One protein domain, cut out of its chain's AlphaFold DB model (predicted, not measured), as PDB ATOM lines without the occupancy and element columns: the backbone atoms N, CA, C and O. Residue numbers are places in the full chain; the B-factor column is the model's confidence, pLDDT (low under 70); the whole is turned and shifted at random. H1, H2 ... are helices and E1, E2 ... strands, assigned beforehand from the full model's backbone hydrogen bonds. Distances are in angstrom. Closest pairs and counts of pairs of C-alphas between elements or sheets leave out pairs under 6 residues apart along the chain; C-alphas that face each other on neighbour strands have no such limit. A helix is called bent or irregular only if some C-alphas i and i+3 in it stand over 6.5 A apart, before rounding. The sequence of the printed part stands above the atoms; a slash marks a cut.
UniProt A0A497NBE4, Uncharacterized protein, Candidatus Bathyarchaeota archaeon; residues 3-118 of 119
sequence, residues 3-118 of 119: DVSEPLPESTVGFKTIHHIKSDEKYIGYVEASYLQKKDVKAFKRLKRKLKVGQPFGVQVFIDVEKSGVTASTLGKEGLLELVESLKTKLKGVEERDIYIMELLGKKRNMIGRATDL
ATOM      1  N   ASP A   3    -116.738   8.363   8.861       95.44
ATOM      2  CA  ASP A   3    -116.722   7.004   8.318       95.44
ATOM      3  C   ASP A   3    -115.637   6.147   8.982       95.44
ATOM      4  O   ASP A   3    -114.564   6.636   9.354       95.44
ATOM      5  N   VAL A   4    -115.919   4.849   9.111       96.06
ATOM      6  CA  VAL A   4    -115.004   3.844   9.661       96.06
ATOM      7  C   VAL A   4    -114.754   2.773   8.605       96.06
ATOM      8  O   VAL A   4    -115.660   2.031   8.207       96.06
ATOM      9  N   SER A   5    -113.495   2.659   8.181       95.50
ATOM     10  CA  SER A   5    -113.099   1.787   7.076       95.50
ATOM     11  C   SER A   5    -113.348   0.302   7.358       95.50
ATOM     12  O   SER A   5    -113.579  -0.131   8.491       95.50
ATOM     13  N   GLU A   6    -113.218  -0.528   6.323       94.75
ATOM     14  CA  GLU A   6    -112.993  -1.964   6.518       94.75
ATOM     15  C   GLU A   6    -111.733  -2.233   7.365       94.75
ATOM     16  O   GLU A   6    -110.866  -1.351   7.464       94.75
ATOM     17  N   PRO A   7    -111.632  -3.418   8.003       94.38
ATOM     18  CA  PRO A   7    -110.437  -3.815   8.733       94.38
ATOM     19  C   PRO A   7    -109.180  -3.694   7.866       94.38
ATOM     20  O   PRO A   7    -109.135  -4.190   6.741       94.38
ATOM     21  N   LEU A   8    -108.149  -3.058   8.413       94.44
ATOM     22  CA  LEU A   8    -106.843  -2.932   7.776       94.44
ATOM     23  C   LEU A   8    -106.095  -4.281   7.780       94.44
ATOM     24  O   LEU A   8    -106.413  -5.133   8.619       94.44
ATOM     25  N   PRO A   9    -105.094  -4.490   6.903       91.94
ATOM     26  CA  PRO A   9    -104.335  -5.745   6.813       91.94
ATOM     27  C   PRO A   9    -103.645  -6.183   8.113       91.94
ATOM     28  O   PRO A   9    -103.414  -7.370   8.322       91.94
ATOM     29  N   GLU A  10    -103.342  -5.244   9.009       90.12
ATOM     30  CA  GLU A  10    -102.761  -5.490  10.331       90.12
ATOM     31  C   GLU A  10    -103.764  -6.121  11.316       90.12
ATOM     32  O   GLU A  10    -103.410  -6.513  12.431       90.12
ATOM     33  N   SER A  11    -105.032  -6.218  10.919       90.88
ATOM     34  CA  SER A  11    -106.086  -6.856  11.696       90.88
ATOM     35  C   SER A  11    -105.881  -8.365  11.787       90.88
ATOM     36  O   SER A  11    -105.683  -9.064  10.799       90.88
ATOM     37  N   THR A  12    -106.048  -8.902  12.989       89.69
ATOM     38  CA  THR A  12    -106.157 -10.338  13.243       89.69
ATOM     39  C   THR A  12    -107.626 -10.693  13.467       89.69
ATOM     40  O   THR A  12    -108.165 -10.510  14.564       89.69
ATOM     41  N   VAL A  13    -108.294 -11.187  12.422       74.94
ATOM     42  CA  VAL A  13    -109.730 -11.514  12.449       74.94
ATOM     43  C   VAL A  13    -110.060 -12.450  13.614       74.94
ATOM     44  O   VAL A  13    -109.379 -13.444  13.856       74.94
ATOM     45  N   GLY A  14    -111.114 -12.112  14.358       75.75
ATOM     46  CA  GLY A  14    -111.544 -12.862  15.537       75.75
ATOM     47  C   GLY A  14    -110.762 -12.549  16.815       75.75
ATOM     48  O   GLY A  14    -111.153 -13.048  17.867       75.75
ATOM     49  N   PHE A  15    -109.718 -11.714  16.760       87.88
ATOM     50  CA  PHE A  15    -108.939 -11.286  17.926       87.88
ATOM     51  C   PHE A  15    -108.863  -9.763  18.067       87.88
ATOM     52  O   PHE A  15    -109.267  -9.230  19.101       87.88
ATOM     53  N   LYS A  16    -108.392  -9.060  17.034       93.88
ATOM     54  CA  LYS A  16    -108.248  -7.601  17.015       93.88
ATOM     55  C   LYS A  16    -108.395  -7.073  15.592       93.88
ATOM     56  O   LYS A  16    -107.722  -7.569  14.697       93.88
ATOM     57  N   THR A  17    -109.212  -6.051  15.381       95.75
ATOM     58  CA  THR A  17    -109.290  -5.330  14.106       95.75
ATOM     59  C   THR A  17    -108.850  -3.888  14.281       95.75
ATOM     60  O   THR A  17    -109.029  -3.294  15.344       95.75
ATOM     61  N   ILE A  18    -108.241  -3.342  13.236       96.56
ATOM     62  CA  ILE A  18    -107.823  -1.945  13.158       96.56
ATOM     63  C   ILE A  18    -108.560  -1.320  11.983       96.56
ATOM     64  O   ILE A  18    -108.648  -1.942  10.929       96.56
ATOM     65  N   HIS A  19    -109.111  -0.123  12.154       97.00
ATOM     66  CA  HIS A  19    -109.833   0.585  11.098       97.00
ATOM     67  C   HIS A  19    -109.401   2.044  11.065       97.00
ATOM     68  O   HIS A  19    -109.188   2.641  12.118       97.00
ATOM     69  N   HIS A  20    -109.323   2.639   9.879       97.56
ATOM     70  CA  HIS A  20    -109.174   4.082   9.762       97.56
ATOM     71  C   HIS A  20    -110.502   4.783  10.026       97.56
ATOM     72  O   HIS A  20    -111.570   4.288   9.668       97.56
ATOM     73  N   ILE A  21    -110.398   5.965  10.617       97.19
ATOM     74  CA  ILE A  21    -111.495   6.891  10.845       97.19
ATOM     75  C   ILE A  21    -111.270   8.076   9.918       97.19
ATOM     76  O   ILE A  21    -110.182   8.666   9.890       97.19
ATOM     77  N   LYS A  22    -112.301   8.419   9.153       96.75
ATOM     78  CA  LYS A  22    -112.285   9.560   8.249       96.75
ATOM     79  C   LYS A  22    -113.395  10.534   8.605       96.75
ATOM     80  O   LYS A  22    -114.486  10.097   8.943       96.75
ATOM     81  N   SER A  23    -113.127  11.828   8.488       93.94
ATOM     82  CA  SER A  23    -114.155  12.870   8.448       93.94
ATOM     83  C   SER A  23    -114.080  13.541   7.091       93.94
ATOM     84  O   SER A  23    -113.011  14.016   6.710       93.94
ATOM     85  N   ASP A  24    -115.189  13.542   6.356       91.00
ATOM     86  CA  ASP A  24    -115.273  14.127   5.010       91.00
ATOM     87  C   ASP A  24    -114.132  13.615   4.110       91.00
ATOM     88  O   ASP A  24    -113.355  14.373   3.531       91.00
ATOM     89  N   GLU A  25    -113.984  12.284   4.099       90.81
ATOM     90  CA  GLU A  25    -112.968  11.506   3.370       90.81
ATOM     91  C   GLU A  25    -111.508  11.700   3.816       90.81
ATOM     92  O   GLU A  25    -110.625  10.946   3.393       90.81
ATOM     93  N   LYS A  26    -111.235  12.634   4.731       94.50
ATOM     94  CA  LYS A  26    -109.896  12.884   5.277       94.50
ATOM     95  C   LYS A  26    -109.641  12.034   6.508       94.50
ATOM     96  O   LYS A  26    -110.491  11.931   7.385       94.50
ATOM     97  N   TYR A  27    -108.452  11.446   6.594       95.81
ATOM     98  CA  TYR A  27    -108.023  10.694   7.771       95.81
ATOM     99  C   TYR A  27    -107.981  11.598   9.010       95.81
ATOM    100  O   TYR A  27    -107.345  12.651   8.983       95.81
ATOM    101  N   ILE A  28    -108.622  11.154  10.092       96.69
ATOM    102  CA  ILE A  28    -108.586  11.827  11.400       96.69
ATOM    103  C   ILE A  28    -108.041  10.932  12.516       96.69
ATOM    104  O   ILE A  28    -107.779  11.399  13.622       96.69
ATOM    105  N   GLY A  29    -107.867   9.638  12.248       96.69
ATOM    106  CA  GLY A  29    -107.428   8.694  13.262       96.69
ATOM    107  C   GLY A  29    -107.714   7.245  12.907       96.69
ATOM    108  O   GLY A  29    -108.027   6.905  11.767       96.69
ATOM    109  N   TYR A  30    -107.627   6.380  13.907       97.31
ATOM    110  CA  TYR A  30    -107.923   4.961  13.765       97.31
ATOM    111  C   TYR A  30    -108.597   4.409  15.018       97.31
ATOM    112  O   TYR A  30    -108.519   4.982  16.102       97.31
ATOM    113  N   VAL A  31    -109.273   3.276  14.871       97.19
ATOM    114  CA  VAL A  31    -109.838   2.513  15.982       97.19
ATOM    115  C   VAL A  31    -109.190   1.141  16.041       97.19
ATOM    116  O   VAL A  31    -109.009   0.481  15.020       97.19
ATOM    117  N   GLU A  32    -108.878   0.700  17.251       96.62
ATOM    118  CA  GLU A  32    -108.513  -0.675  17.555       96.62
ATOM    119  C   GLU A  32    -109.666  -1.342  18.308       96.62
ATOM    120  O   GLU A  32    -109.987  -0.974  19.438       96.62
ATOM    121  N   ALA A  33    -110.289  -2.346  17.700       96.06
ATOM    122  CA  ALA A  33    -111.338  -3.138  18.327       96.06
ATOM    123  C   ALA A  33    -110.792  -4.518  18.692       96.06
ATOM    124  O   ALA A  33    -110.389  -5.280  17.816       96.06
ATOM    125  N   SER A  34    -110.782  -4.856  19.982       95.31
ATOM    126  CA  SER A  34    -110.456  -6.213  20.436       95.31
ATOM    127  C   SER A  34    -111.731  -7.037  20.589       95.31
ATOM    128  O   SER A  34    -112.812  -6.486  20.787       95.31
ATOM    129  N   TYR A  35    -111.619  -8.359  20.501       94.31
ATOM    130  CA  TYR A  35    -112.763  -9.268  20.551       94.31
ATOM    131  C   TYR A  35    -112.580 -10.317  21.640       94.31
ATOM    132  O   TYR A  35    -111.530 -10.959  21.746       94.31
ATOM    133  N   LEU A  36    -113.630 -10.521  22.439       92.69
ATOM    134  CA  LEU A  36    -113.598 -11.454  23.563       92.69
ATOM    135  C   LEU A  36    -113.374 -12.892  23.102       92.69
ATOM    136  O   LEU A  36    -114.150 -13.449  22.323       92.69
ATOM    137  N   GLN A  37    -112.364 -13.538  23.671       91.94
ATOM    138  CA  GLN A  37    -112.096 -14.954  23.480       91.94
ATOM    139  C   GLN A  37    -112.881 -15.802  24.483       91.94
ATOM    140  O   GLN A  37    -113.354 -15.341  25.526       91.94
ATOM    141  N   LYS A  38    -112.957 -17.112  24.221       89.81
ATOM    142  CA  LYS A  38    -113.597 -18.086  25.127       89.81
ATOM    143  C   LYS A  38    -113.031 -18.037  26.552       89.81
ATOM    144  O   LYS A  38    -113.775 -18.247  27.509       89.81
ATOM    145  N   LYS A  39    -111.727 -17.774  26.694       87.75
ATOM    146  CA  LYS A  39    -111.061 -17.613  27.997       87.75
ATOM    147  C   LYS A  39    -111.518 -16.346  28.727       87.75
ATOM    148  O   LYS A  39    -111.778 -16.416  29.925       87.75
ATOM    149  N   ASP A  40    -111.721 -15.251  28.000       87.38
ATOM    150  CA  ASP A  40    -112.108 -13.965  28.575       87.38
ATOM    151  C   ASP A  40    -113.535 -14.063  29.118       87.38
ATOM    152  O   ASP A  40    -113.773 -13.820  30.298       87.38
ATOM    153  N   VAL A  41    -114.476 -14.577  28.317       87.50
ATOM    154  CA  VAL A  41    -115.878 -14.764  28.736       87.50
ATOM    155  C   VAL A  41    -115.996 -15.621  30.006       87.50
ATOM    156  O   VAL A  41    -116.845 -15.355  30.856       87.50
ATOM    157  N   LYS A  42    -115.129 -16.632  30.183       82.56
ATOM    158  CA  LYS A  42    -115.087 -17.432  31.421       82.56
ATOM    159  C   LYS A  42    -114.666 -16.599  32.634       82.56
ATOM    160  O   LYS A  42    -115.273 -16.766  33.690       82.56
ATOM    161  N   ALA A  43    -113.675 -15.721  32.489       80.62
ATOM    162  CA  ALA A  43    -113.234 -14.825  33.558       80.62
ATOM    163  C   ALA A  43    -114.333 -13.819  33.944       80.62
ATOM    164  O   ALA A  43    -114.539 -13.536  35.124       80.62
ATOM    165  N   PHE A  44    -115.119 -13.364  32.964       76.12
ATOM    166  CA  PHE A  44    -116.227 -12.429  33.171       76.12
ATOM    167  C   PHE A  44    -117.501 -13.052  33.765       76.12
ATOM    168  O   PHE A  44    -118.410 -12.307  34.120       76.12
ATOM    169  N   LYS A  45    -117.582 -14.380  33.965       67.00
ATOM    170  CA  LYS A  45    -118.763 -15.035  34.577       67.00
ATOM    171  C   LYS A  45    -119.126 -14.506  35.970       67.00
ATOM    172  O   LYS A  45    -120.254 -14.696  36.411       67.00
ATOM    173  N   ARG A  46    -118.181 -13.869  36.668       67.94
ATOM    174  CA  ARG A  46    -118.404 -13.246  37.984       67.94
ATOM    175  C   ARG A  46    -119.069 -11.867  37.901       67.94
ATOM    176  O   ARG A  46    -119.515 -11.350  38.918       67.94
ATOM    177  N   LEU A  47    -119.140 -11.269  36.715       69.50
ATOM    178  CA  LEU A  47    -119.773  -9.976  36.482       69.50
ATOM    179  C   LEU A  47    -121.206 -10.195  35.979       69.50
ATOM    180  O   LEU A  47    -121.464 -11.102  35.194       69.50
ATOM    181  N   LYS A  48    -122.158  -9.347  36.398       73.31
ATOM    182  CA  LYS A  48    -123.592  -9.424  36.023       73.31
ATOM    183  C   LYS A  48    -123.871  -9.158  34.526       73.31
ATOM    184  O   LYS A  48    -125.003  -8.872  34.145       73.31
ATOM    185  N   ARG A  49    -122.852  -9.209  33.665       79.88
ATOM    186  CA  ARG A  49    -122.932  -8.880  32.241       79.88
ATOM    187  C   ARG A  49    -122.927 -10.154  31.401       79.88
ATOM    188  O   ARG A  49    -122.079 -11.024  31.575       79.88
ATOM    189  N   LYS A  50    -123.858 -10.250  30.452       82.50
ATOM    190  CA  LYS A  50    -123.917 -11.352  29.483       82.50
ATOM    191  C   LYS A  50    -122.975 -11.066  28.311       82.50
ATOM    192  O   LYS A  50    -123.407 -10.528  27.300       82.50
ATOM    193  N   LEU A  51    -121.700 -11.415  28.464       87.94
ATOM    194  CA  LEU A  51    -120.698 -11.307  27.398       87.94
ATOM    195  C   LEU A  51    -120.673 -12.560  26.514       87.94
ATOM    196  O   LEU A  51    -120.873 -13.675  27.004       87.94
ATOM    197  N   LYS A  52    -120.400 -12.380  25.218       90.06
ATOM    198  CA  LYS A  52    -120.292 -13.470  24.234       90.06
ATOM    199  C   LYS A  52    -118.901 -13.517  23.603       90.06
ATOM    200  O   LYS A  52    -118.210 -12.508  23.516       90.06
ATOM    201  N   VAL A  53    -118.495 -14.705  23.154       91.00
ATOM    202  CA  VAL A  53    -117.261 -14.868  22.371       91.00
ATOM    203  C   VAL A  53    -117.425 -14.134  21.042       91.00
ATOM    204  O   VAL A  53    -118.493 -14.212  20.438       91.00
ATOM    205  N   GLY A  54    -116.388 -13.420  20.613       90.69
ATOM    206  CA  GLY A  54    -116.408 -12.600  19.403       90.69
ATOM    207  C   GLY A  54    -117.129 -11.259  19.566       90.69
ATOM    208  O   GLY A  54    -117.296 -10.552  18.582       90.69
ATOM    209  N   GLN A  55    -117.558 -10.887  20.776       92.06
ATOM    210  CA  GLN A  55    -118.097  -9.550  21.030       92.06
ATOM    211  C   GLN A  55    -116.953  -8.516  21.063       92.06
ATOM    212  O   GLN A  55    -115.955  -8.781  21.748       92.06
ATOM    213  N   PRO A  56    -117.087  -7.355  20.385       94.06
ATOM    214  CA  PRO A  56    -116.144  -6.250  20.523       94.06
ATOM    215  C   PRO A  56    -116.068  -5.773  21.976       94.06
ATOM    216  O   PRO A  56    -117.096  -5.547  22.618       94.06
ATOM    217  N   PHE A  57    -114.857  -5.623  22.502       92.94
ATOM    218  CA  PHE A  57    -114.609  -5.236  23.885       92.94
ATOM    219  C   PHE A  57    -113.274  -4.497  24.006       92.94
ATOM    220  O   PHE A  57    -112.300  -4.866  23.352       92.94
ATOM    221  N   GLY A  58    -113.218  -3.468  24.856       91.50
ATOM    222  CA  GLY A  58    -112.026  -2.626  24.994       91.50
ATOM    223  C   GLY A  58    -111.666  -1.911  23.690       91.50
ATOM    224  O   GLY A  58    -110.502  -1.904  23.297       91.50
ATOM    225  N   VAL A  59    -112.671  -1.370  23.001       96.75
ATOM    226  CA  VAL A  59    -112.514  -0.628  21.749       96.75
ATOM    227  C   VAL A  59    -111.840   0.706  22.045       96.75
ATOM    228  O   VAL A  59    -112.307   1.481  22.874       96.75
ATOM    229  N   GLN A  60    -110.730   0.969  21.372       97.38
ATOM    230  CA  GLN A  60    -109.896   2.143  21.580       97.38
ATOM    231  C   GLN A  60    -109.899   3.007  20.327       97.38
ATOM    232  O   GLN A  60    -109.417   2.591  19.279       97.38
ATOM    233  N   VAL A  61    -110.444   4.210  20.444       97.38
ATOM    234  CA  VAL A  61    -110.460   5.236  19.404       97.38
ATOM    235  C   VAL A  61    -109.266   6.145  19.613       97.38
ATOM    236  O   VAL A  61    -109.067   6.676  20.705       97.38
ATOM    237  N   PHE A  62    -108.504   6.349  18.551       97.06
ATOM    238  CA  PHE A  62    -107.342   7.211  18.525       97.06
ATOM    239  C   PHE A  62    -107.547   8.318  17.500       97.06
ATOM    240  O   PHE A  62    -107.537   8.059  16.300       97.06
ATOM    241  N   ILE A  63    -107.706   9.549  17.974       97.00
ATOM    242  CA  ILE A  63    -107.708  10.751  17.140       97.00
ATOM    243  C   ILE A  63    -106.250  11.163  16.937       97.00
ATOM    244  O   ILE A  63    -105.548  11.473  17.899       97.00
ATOM    245  N   ASP A  64    -105.771  11.102  15.700       96.25
ATOM    246  CA  ASP A  64    -104.366  11.310  15.354       96.25
ATOM    247  C   ASP A  64    -104.099  12.792  15.087       96.25
ATOM    248  O   ASP A  64    -104.157  13.258  13.946       96.25
ATOM    249  N   VAL A  65    -103.854  13.545  16.162       95.00
ATOM    250  CA  VAL A  65    -103.706  15.006  16.118       95.00
ATOM    251  C   VAL A  65    -102.494  15.407  15.283       95.00
ATOM    252  O   VAL A  65    -102.561  16.371  14.528       95.00
ATOM    253  N   GLU A  66    -101.397  14.653  15.377       91.94
ATOM    254  CA  GLU A  66    -100.161  14.956  14.650       91.94
ATOM    255  C   GLU A  66    -100.348  14.844  13.132       91.94
ATOM    256  O   GLU A  66     -99.884  15.712  12.396       91.94
ATOM    257  N   LYS A  67    -101.047  13.806  12.652       92.44
ATOM    258  CA  LYS A  67    -101.253  13.619  11.207       92.44
ATOM    259  C   LYS A  67    -102.436  14.392  10.641       92.44
ATOM    260  O   LYS A  67    -102.398  14.765   9.473       92.44
ATOM    261  N   SER A  68    -103.502  14.568  11.418       93.25
ATOM    262  CA  SER A  68    -104.754  15.149  10.915       93.25
ATOM    263  C   SER A  68    -104.946  16.620  11.277       93.25
ATOM    264  O   SER A  68    -105.740  17.301  10.633       93.25
ATOM    265  N   GLY A  69    -104.265  17.112  12.318       92.50
ATOM    266  CA  GLY A  69    -104.546  18.413  12.928       92.50
ATOM    267  C   GLY A  69    -105.887  18.479  13.671       92.50
ATOM    268  O   GLY A  69    -106.228  19.526  14.217       92.50
ATOM    269  N   VAL A  70    -106.653  17.383  13.707       93.69
ATOM    270  CA  VAL A  70    -107.956  17.296  14.370       93.69
ATOM    271  C   VAL A  70    -107.763  16.820  15.804       93.69
ATOM    272  O   VAL A  70    -107.043  15.866  16.072       93.69
ATOM    273  N   THR A  71    -108.444  17.482  16.730       94.75
ATOM    274  CA  THR A  71    -108.548  17.124  18.150       94.75
ATOM    275  C   THR A  71    -109.978  16.694  18.485       94.75
ATOM    276  O   THR A  71    -110.936  17.029  17.779       94.75
ATOM    277  N   ALA A  72    -110.159  16.000  19.605       93.00
ATOM    278  CA  ALA A  72    -111.472  15.735  20.185       93.00
ATOM    279  C   ALA A  72    -112.233  17.042  20.459       93.00
ATOM    280  O   ALA A  72    -113.439  17.115  20.241       93.00
ATOM    281  N   SER A  73    -111.515  18.094  20.866       92.81
ATOM    282  CA  SER A  73    -112.098  19.420  21.095       92.81
ATOM    283  C   SER A  73    -112.630  20.053  19.806       92.81
ATOM    284  O   SER A  73    -113.719  20.616  19.818       92.81
ATOM    285  N   THR A  74    -111.908  19.927  18.686       93.31
ATOM    286  CA  THR A  74    -112.363  20.452  17.382       93.31
ATOM    287  C   THR A  74    -113.521  19.659  16.786       93.31
ATOM    288  O   THR A  74    -114.344  20.245  16.093       93.31
ATOM    289  N   LEU A  75    -113.608  18.349  17.054       92.12
ATOM    290  CA  LEU A  75    -114.784  17.548  16.684       92.12
ATOM    291  C   LEU A  75    -116.012  17.930  17.520       92.12
ATOM    292  O   LEU A  75    -117.146  17.823  17.052       92.12
ATOM    293  N   GLY A  76    -115.787  18.365  18.761       93.94
ATOM    294  CA  GLY A  76    -116.842  18.705  19.702       93.94
ATOM    295  C   GLY A  76    -117.689  17.496  20.109       93.94
ATOM    296  O   GLY A  76    -117.457  16.357  19.703       93.94
ATOM    297  N   LYS A  77    -118.709  17.745  20.938       94.06
ATOM    298  CA  LYS A  77    -119.609  16.689  21.432       94.06
ATOM    299  C   LYS A  77    -120.325  15.967  20.284       94.06
ATOM    300  O   LYS A  77    -120.399  14.743  20.290       94.06
ATOM    301  N   GLU A  78    -120.823  16.719  19.305       93.56
ATOM    302  CA  GLU A  78    -121.590  16.182  18.176       93.56
ATOM    303  C   GLU A  78    -120.743  15.268  17.286       93.56
ATOM    304  O   GLU A  78    -121.149  14.136  17.030       93.56
ATOM    305  N   GLY A  79    -119.534  15.695  16.905       94.56
ATOM    306  CA  GLY A  79    -118.632  14.866  16.104       94.56
ATOM    307  C   GLY A  79    -118.189  13.602  16.843       94.56
ATOM    308  O   GLY A  79    -118.110  12.525  16.255       94.56
ATOM    309  N   LEU A  80    -117.960  13.681  18.157       95.50
ATOM    310  CA  LEU A  80    -117.642  12.494  18.955       95.50
ATOM    311  C   LEU A  80    -118.829  11.521  19.054       95.50
ATOM    312  O   LEU A  80    -118.621  10.308  19.010       95.50
ATOM    313  N   LEU A  81    -120.066  12.019  19.150       95.25
ATOM    314  CA  LEU A  81    -121.267  11.178  19.117       95.25
ATOM    315  C   LEU A  81    -121.466  10.519  17.744       95.25
ATOM    316  O   LEU A  81    -121.740   9.321  17.684       95.25
ATOM    317  N   GLU A  82    -121.262  11.258  16.653       95.81
ATOM    318  CA  GLU A  82    -121.320  10.721  15.286       95.81
ATOM    319  C   GLU A  82    -120.291   9.598  15.076       95.81
ATOM    320  O   GLU A  82    -120.596   8.542  14.512       95.81
ATOM    321  N   LEU A  83    -119.078   9.780  15.602       95.94
ATOM    322  CA  LEU A  83    -118.028   8.767  15.590       95.94
ATOM    323  C   LEU A  83    -118.440   7.502  16.354       95.94
ATOM    324  O   LEU A  83    -118.237   6.388  15.869       95.94
ATOM    325  N   VAL A  84    -119.050   7.656  17.530       95.69
ATOM    326  CA  VAL A  84    -119.543   6.526  18.332       95.69
ATOM    327  C   VAL A  84    -120.659   5.769  17.608       95.69
ATOM    328  O   VAL A  84    -120.646   4.536  17.597       95.69
ATOM    329  N   GLU A  85    -121.597   6.464  16.965       95.44
ATOM    330  CA  GLU A  85    -122.660   5.824  16.179       95.44
ATOM    331  C   GLU A  85    -122.112   5.089  14.946       95.44
ATOM    332  O   GLU A  85    -122.511   3.953  14.657       95.44
ATOM    333  N   SER A  86    -121.111   5.666  14.279       95.88
ATOM    334  CA  SER A  86    -120.404   5.021  13.164       95.88
ATOM    335  C   SER A  86    -119.719   3.725  13.611       95.88
ATOM    336  O   SER A  86    -119.840   2.680  12.965       95.88
ATOM    337  N   LEU A  87    -119.074   3.743  14.784       95.88
ATOM    338  CA  LEU A  87    -118.472   2.552  15.386       95.88
ATOM    339  C   LEU A  87    -119.506   1.496  15.762       95.88
ATOM    340  O   LEU A  87    -119.265   0.317  15.522       95.88
ATOM    341  N   LYS A  88    -120.655   1.881  16.324       94.81
ATOM    342  CA  LYS A  88    -121.735   0.940  16.673       94.81
ATOM    343  C   LYS A  88    -122.337   0.270  15.444       94.81
ATOM    344  O   LYS A  88    -122.676  -0.913  15.495       94.81
ATOM    345  N   THR A  89    -122.416   1.002  14.337       94.12
ATOM    346  CA  THR A  89    -122.858   0.468  13.045       94.12
ATOM    347  C   THR A  89    -121.845  -0.533  12.488       94.12
ATOM    348  O   THR A  89    -122.229  -1.612  12.030       94.12
ATOM    349  N   LYS A  90    -120.544  -0.222  12.577       94.25
ATOM    350  CA  LYS A  90    -119.466  -1.074  12.055       94.25
ATOM    351  C   LYS A  90    -119.188  -2.306  12.922       94.25
ATOM    352  O   LYS A  90    -119.040  -3.415  12.411       94.25
ATOM    353  N   LEU A  91    -119.121  -2.123  14.237       93.06
ATOM    354  CA  LEU A  91    -118.726  -3.121  15.229       93.06
ATOM    355  C   LEU A  91    -119.962  -3.650  15.960       93.06
ATOM    356  O   LEU A  91    -120.301  -3.224  17.066       93.06
ATOM    357  N   LYS A  92    -120.652  -4.614  15.343       90.62
ATOM    358  CA  LYS A  92    -121.897  -5.168  15.894       90.62
ATOM    359  C   LYS A  92    -121.717  -5.674  17.331       90.62
ATOM    360  O   LYS A  92    -120.908  -6.559  17.599       90.62
ATOM    361  N   GLY A  93    -122.535  -5.150  18.244       90.50
ATOM    362  CA  GLY A  93    -122.555  -5.559  19.652       90.50
ATOM    363  C   GLY A  93    -121.519  -4.869  20.544       90.50
ATOM    364  O   GLY A  93    -121.393  -5.259  21.706       90.50
ATOM    365  N   VAL A  94    -120.801  -3.859  20.035       94.00
ATOM    366  CA  VAL A  94    -120.027  -2.951  20.888       94.00
ATOM    367  C   VAL A  94    -120.969  -2.176  21.813       94.00
ATOM    368  O   VAL A  94    -122.043  -1.728  21.407       94.00
ATOM    369  N   GLU A  95    -120.576  -2.023  23.073       93.31
ATOM    370  CA  GLU A  95    -121.290  -1.191  24.037       93.31
ATOM    371  C   GLU A  95    -120.483   0.081  24.305       93.31
ATOM    372  O   GLU A  95    -119.262   0.026  24.417       93.31
ATOM    373  N   GLU A  96    -121.151   1.224  24.472       94.69
ATOM    374  CA  GLU A  96    -120.491   2.527  24.674       94.69
ATOM    375  C   GLU A  96    -119.496   2.530  25.844       94.69
ATOM    376  O   GLU A  96    -118.440   3.150  25.771       94.69
ATOM    377  N   ARG A  97    -119.790   1.788  26.918       92.69
ATOM    378  CA  ARG A  97    -118.895   1.667  28.083       92.69
ATOM    379  C   ARG A  97    -117.550   1.006  27.776       92.69
ATOM    380  O   ARG A  97    -116.632   1.128  28.584       92.69
ATOM    381  N   ASP A  98    -117.466   0.290  26.658       94.50
ATOM    382  CA  ASP A  98    -116.255  -0.371  26.185       94.50
ATOM    383  C   ASP A  98    -115.544   0.440  25.092       94.50
ATOM    384  O   ASP A  98    -114.553  -0.048  24.558       94.50
ATOM    385  N   ILE A  99    -116.036   1.638  24.752       97.31
ATOM    386  CA  ILE A  99    -115.420   2.553  23.786       97.31
ATOM    387  C   ILE A  99    -114.654   3.630  24.556       97.31
ATOM    388  O   ILE A  99    -115.236   4.449  25.270       97.31
ATOM    389  N   TYR A 100    -113.337   3.624  24.390       97.56
ATOM    390  CA  TYR A 100    -112.392   4.558  24.990       97.56
ATOM    391  C   TYR A 100    -111.916   5.534  23.919       97.56
ATOM    392  O   TYR A 100    -111.490   5.101  22.852       97.56
ATOM    393  N   ILE A 101    -111.972   6.831  24.200       97.12
ATOM    394  CA  ILE A 101    -111.600   7.900  23.272       97.12
ATOM    395  C   ILE A 101    -110.284   8.509  23.740       97.12
ATOM    396  O   ILE A 101    -110.152   8.942  24.888       97.12
ATOM    397  N   MET A 102    -109.305   8.528  22.843       96.69
ATOM    398  CA  MET A 102    -107.968   9.045  23.089       96.69
ATOM    399  C   MET A 102    -107.520   9.966  21.963       96.69
ATOM    400  O   MET A 102    -107.893   9.793  20.805       96.69
ATOM    401  N   GLU A 103    -106.640  10.894  22.309       96.00
ATOM    402  CA  GLU A 103    -105.855  11.670  21.356       96.00
ATOM    403  C   GLU A 103    -104.420  11.147  21.298       96.00
ATOM    404  O   GLU A 103    -103.817  10.798  22.322       96.00
ATOM    405  N   LEU A 104    -103.867  11.116  20.090       94.56
ATOM    406  CA  LEU A 104    -102.470  10.819  19.820       94.56
ATOM    407  C   LEU A 104    -101.725  12.097  19.459       94.56
ATOM    408  O   LEU A 104    -102.031  12.758  18.470       94.56
ATOM    409  N   LEU A 105    -100.705  12.396  20.258       91.56
ATOM    410  CA  LEU A 105     -99.715  13.437  20.004       91.56
ATOM    411  C   LEU A 105     -98.359  12.734  19.885       91.56
ATOM    412  O   LEU A 105     -97.685  12.472  20.890       91.56
ATOM    413  N   GLY A 106     -98.008  12.321  18.666       86.50
ATOM    414  CA  GLY A 106     -96.879  11.428  18.421       86.50
ATOM    415  C   GLY A 106     -97.004  10.114  19.174       86.50
ATOM    416  O   GLY A 106     -97.956   9.353  19.000       86.50
ATOM    417  N   LYS A 107     -96.028   9.824  20.038       85.62
ATOM    418  CA  LYS A 107     -96.024   8.595  20.851       85.62
ATOM    419  C   LYS A 107     -96.885   8.697  22.112       85.62
ATOM    420  O   LYS A 107     -97.083   7.689  22.791       85.62
ATOM    421  N   LYS A 108     -97.374   9.892  22.459       91.12
ATOM    422  CA  LYS A 108     -98.153  10.115  23.677       91.12
ATOM    423  C   LYS A 108     -99.631   9.848  23.414       91.12
ATOM    424  O   LYS A 108    -100.194  10.339  22.440       91.12
ATOM    425  N   ARG A 109    -100.250   9.093  24.325       93.31
ATOM    426  CA  ARG A 109    -101.689   8.811  24.347       93.31
ATOM    427  C   ARG A 109    -102.326   9.620  25.468       93.31
ATOM    428  O   ARG A 109    -101.988   9.407  26.631       93.31
ATOM    429  N   ASN A 110    -103.232  10.526  25.125       93.88
ATOM    430  CA  ASN A 110    -104.026  11.272  26.094       93.88
ATOM    431  C   ASN A 110    -105.429  10.673  26.149       93.88
ATOM    432  O   ASN A 110    -106.124  10.626  25.139       93.88
ATOM    433  N   MET A 111    -105.841  10.209  27.325       94.25
ATOM    434  CA  MET A 111    -107.199   9.722  27.545       94.25
ATOM    435  C   MET A 111    -108.158  10.910  27.640       94.25
ATOM    436  O   MET A 111    -107.993  11.746  28.523       94.25
ATOM    437  N   ILE A 112    -109.151  10.962  26.751       94.81
ATOM    438  CA  ILE A 112    -110.192  11.999  26.760       94.81
ATOM    439  C   ILE A 112    -111.363  11.557  27.630       94.81
ATOM    440  O   ILE A 112    -111.837  12.313  28.470       94.81
ATOM    441  N   GLY A 113    -111.804  10.311  27.460       94.00
ATOM    442  CA  GLY A 113    -112.951   9.776  28.183       94.00
ATOM    443  C   GLY A 113    -113.504   8.520  27.528       94.00
ATOM    444  O   GLY A 113    -112.881   7.926  26.644       94.00
ATOM    445  N   ARG A 114    -114.675   8.089  27.978       95.56
ATOM    446  CA  ARG A 114    -115.437   6.997  27.367       95.56
ATOM    447  C   ARG A 114    -116.619   7.551  26.596       95.56
ATOM    448  O   ARG A 114    -117.107   8.638  26.888       95.56
ATOM    449  N   ALA A 115    -117.148   6.762  25.665       94.81
ATOM    450  CA  ALA A 115    -118.356   7.157  24.941       94.81
ATOM    451  C   ALA A 115    -119.560   7.401  25.875       94.81
ATOM    452  O   ALA A 115    -120.415   8.224  25.566       94.81
ATOM    453  N   THR A 116    -119.611   6.748  27.041       94.56
ATOM    454  CA  THR A 116    -120.644   6.998  28.065       94.56
ATOM    455  C   THR A 116    -120.599   8.399  28.663       94.56
ATOM    456  O   THR A 116    -121.623   8.871  29.144       94.56
ATOM    457  N   ASP A 117    -119.438   9.050  28.636       92.94
ATOM    458  CA  ASP A 117    -119.221  10.361  29.254       92.94
ATOM    459  C   ASP A 117    -119.684  11.497  28.324       92.94
ATOM    460  O   ASP A 117    -119.763  12.654  28.726       92.94
ATOM    461  N   LEU A 118    -120.019  11.162  27.072       87.50
ATOM    462  CA  LEU A 118    -120.548  12.085  26.070       87.50
ATOM    463  C   LEU A 118    -122.066  12.284  26.176       87.50
ATOM    464  O   LEU A 118    -122.632  12.963  25.323       87.50
TER     465      LEU A 118
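This is residues 3 to 118 of the 119 residues of an uncharacterized protein of Candidatus Bathyarchaeota archaeon (UniProt A0A497NBE4). Picture one strongly twisted sheet of five strands that curls round a long, kinked helix, H3, on one face, while no named helix covers the other face. Helix H1 lies off the sheet beyond one end, and short H2 and H4 sit at the sheet's margins. The 116 printed residues hold five named strands and four named helices, along the chain E1 E2 H1 E3 H2 H3 E4 E5 H4; the mixed sheet has the order E1, E2, E3, E4, E5, and the class is mixed, helices and strands. The whole is compact, with a radius of gyration of the C-alphas of 14.3 A and spans of 42 by 31 by 27 A.

Start at Asp 3; residues 3 to 15 hold no named element. Find C-alpha 16 at (-108.248, -7.601, 17.015), where E1 begins and runs 23.0 A to residue 23. E2, residues 26 to 35, covers 27.1 A and bends by 50 degrees at residue 29. H1, residues 38 to 46, is 14.6 A long and only just irregular, with C-alphas 43 and 46 7.0 A apart. E3, residues 56 to 64, covers 21.8 A, and H2 is residues 65 to 68. H3 begins at C-alpha 72 (-111.472, 15.735, 20.185) and ends at residue 90, 20.3 A away; it is irregular, C-alphas 74 and 77 being 9.1 A apart, with a kink of 71 degrees near residue 79. E4 is residues 99 to 105, 19.5 A, E5 residues 108 to 114, 17.9 A, and H4 residues 115 to 118, ending at (-120.548, 12.085, 26.070).

Look first at the hairpin E1 and E2, antiparallel at 156 degrees, where N 19 and O 31 are 2.9 A apart, within hydrogen-bond range. E2 and E3 are antiparallel, with N 32 and O 60 at 2.8 A. E3 and E4 are parallel at 27 degrees, with N 102 and O 61 at 2.8 A; with H2 and H3 between them they form a strand-helix-strand unit, two parallel neighbour strands joined through helices, whose crossover is right-handed. The hairpin E4 and E5 has N 103 and O 110 at 2.9 A. H3 on one face of the sheet makes two layers, helix and sheet; its closest C-alphas to E3 are Ala 72 and Ile 63, 6.9 A. H3 touches H4 with residues 77 to 84 alone, closest at C-alphas 77 and 118, 6.6 A. H4 only grazes the sheet, and H2 stands at the sheet's level, 2.4 A in height. H1 is not on the sheet. O i to N i+4 pairs are within range in 4 of 5 for H1 and 13 of 15 for H3; H2 and H4 are too short for one.

The C-alphas of Asp 24 and Arg 46 are the two farthest apart, 43.0 A. The printed part has no cut, and no link is long. Mean pLDDT of the printed part is 92.0; residues 45 to 47 are under 70.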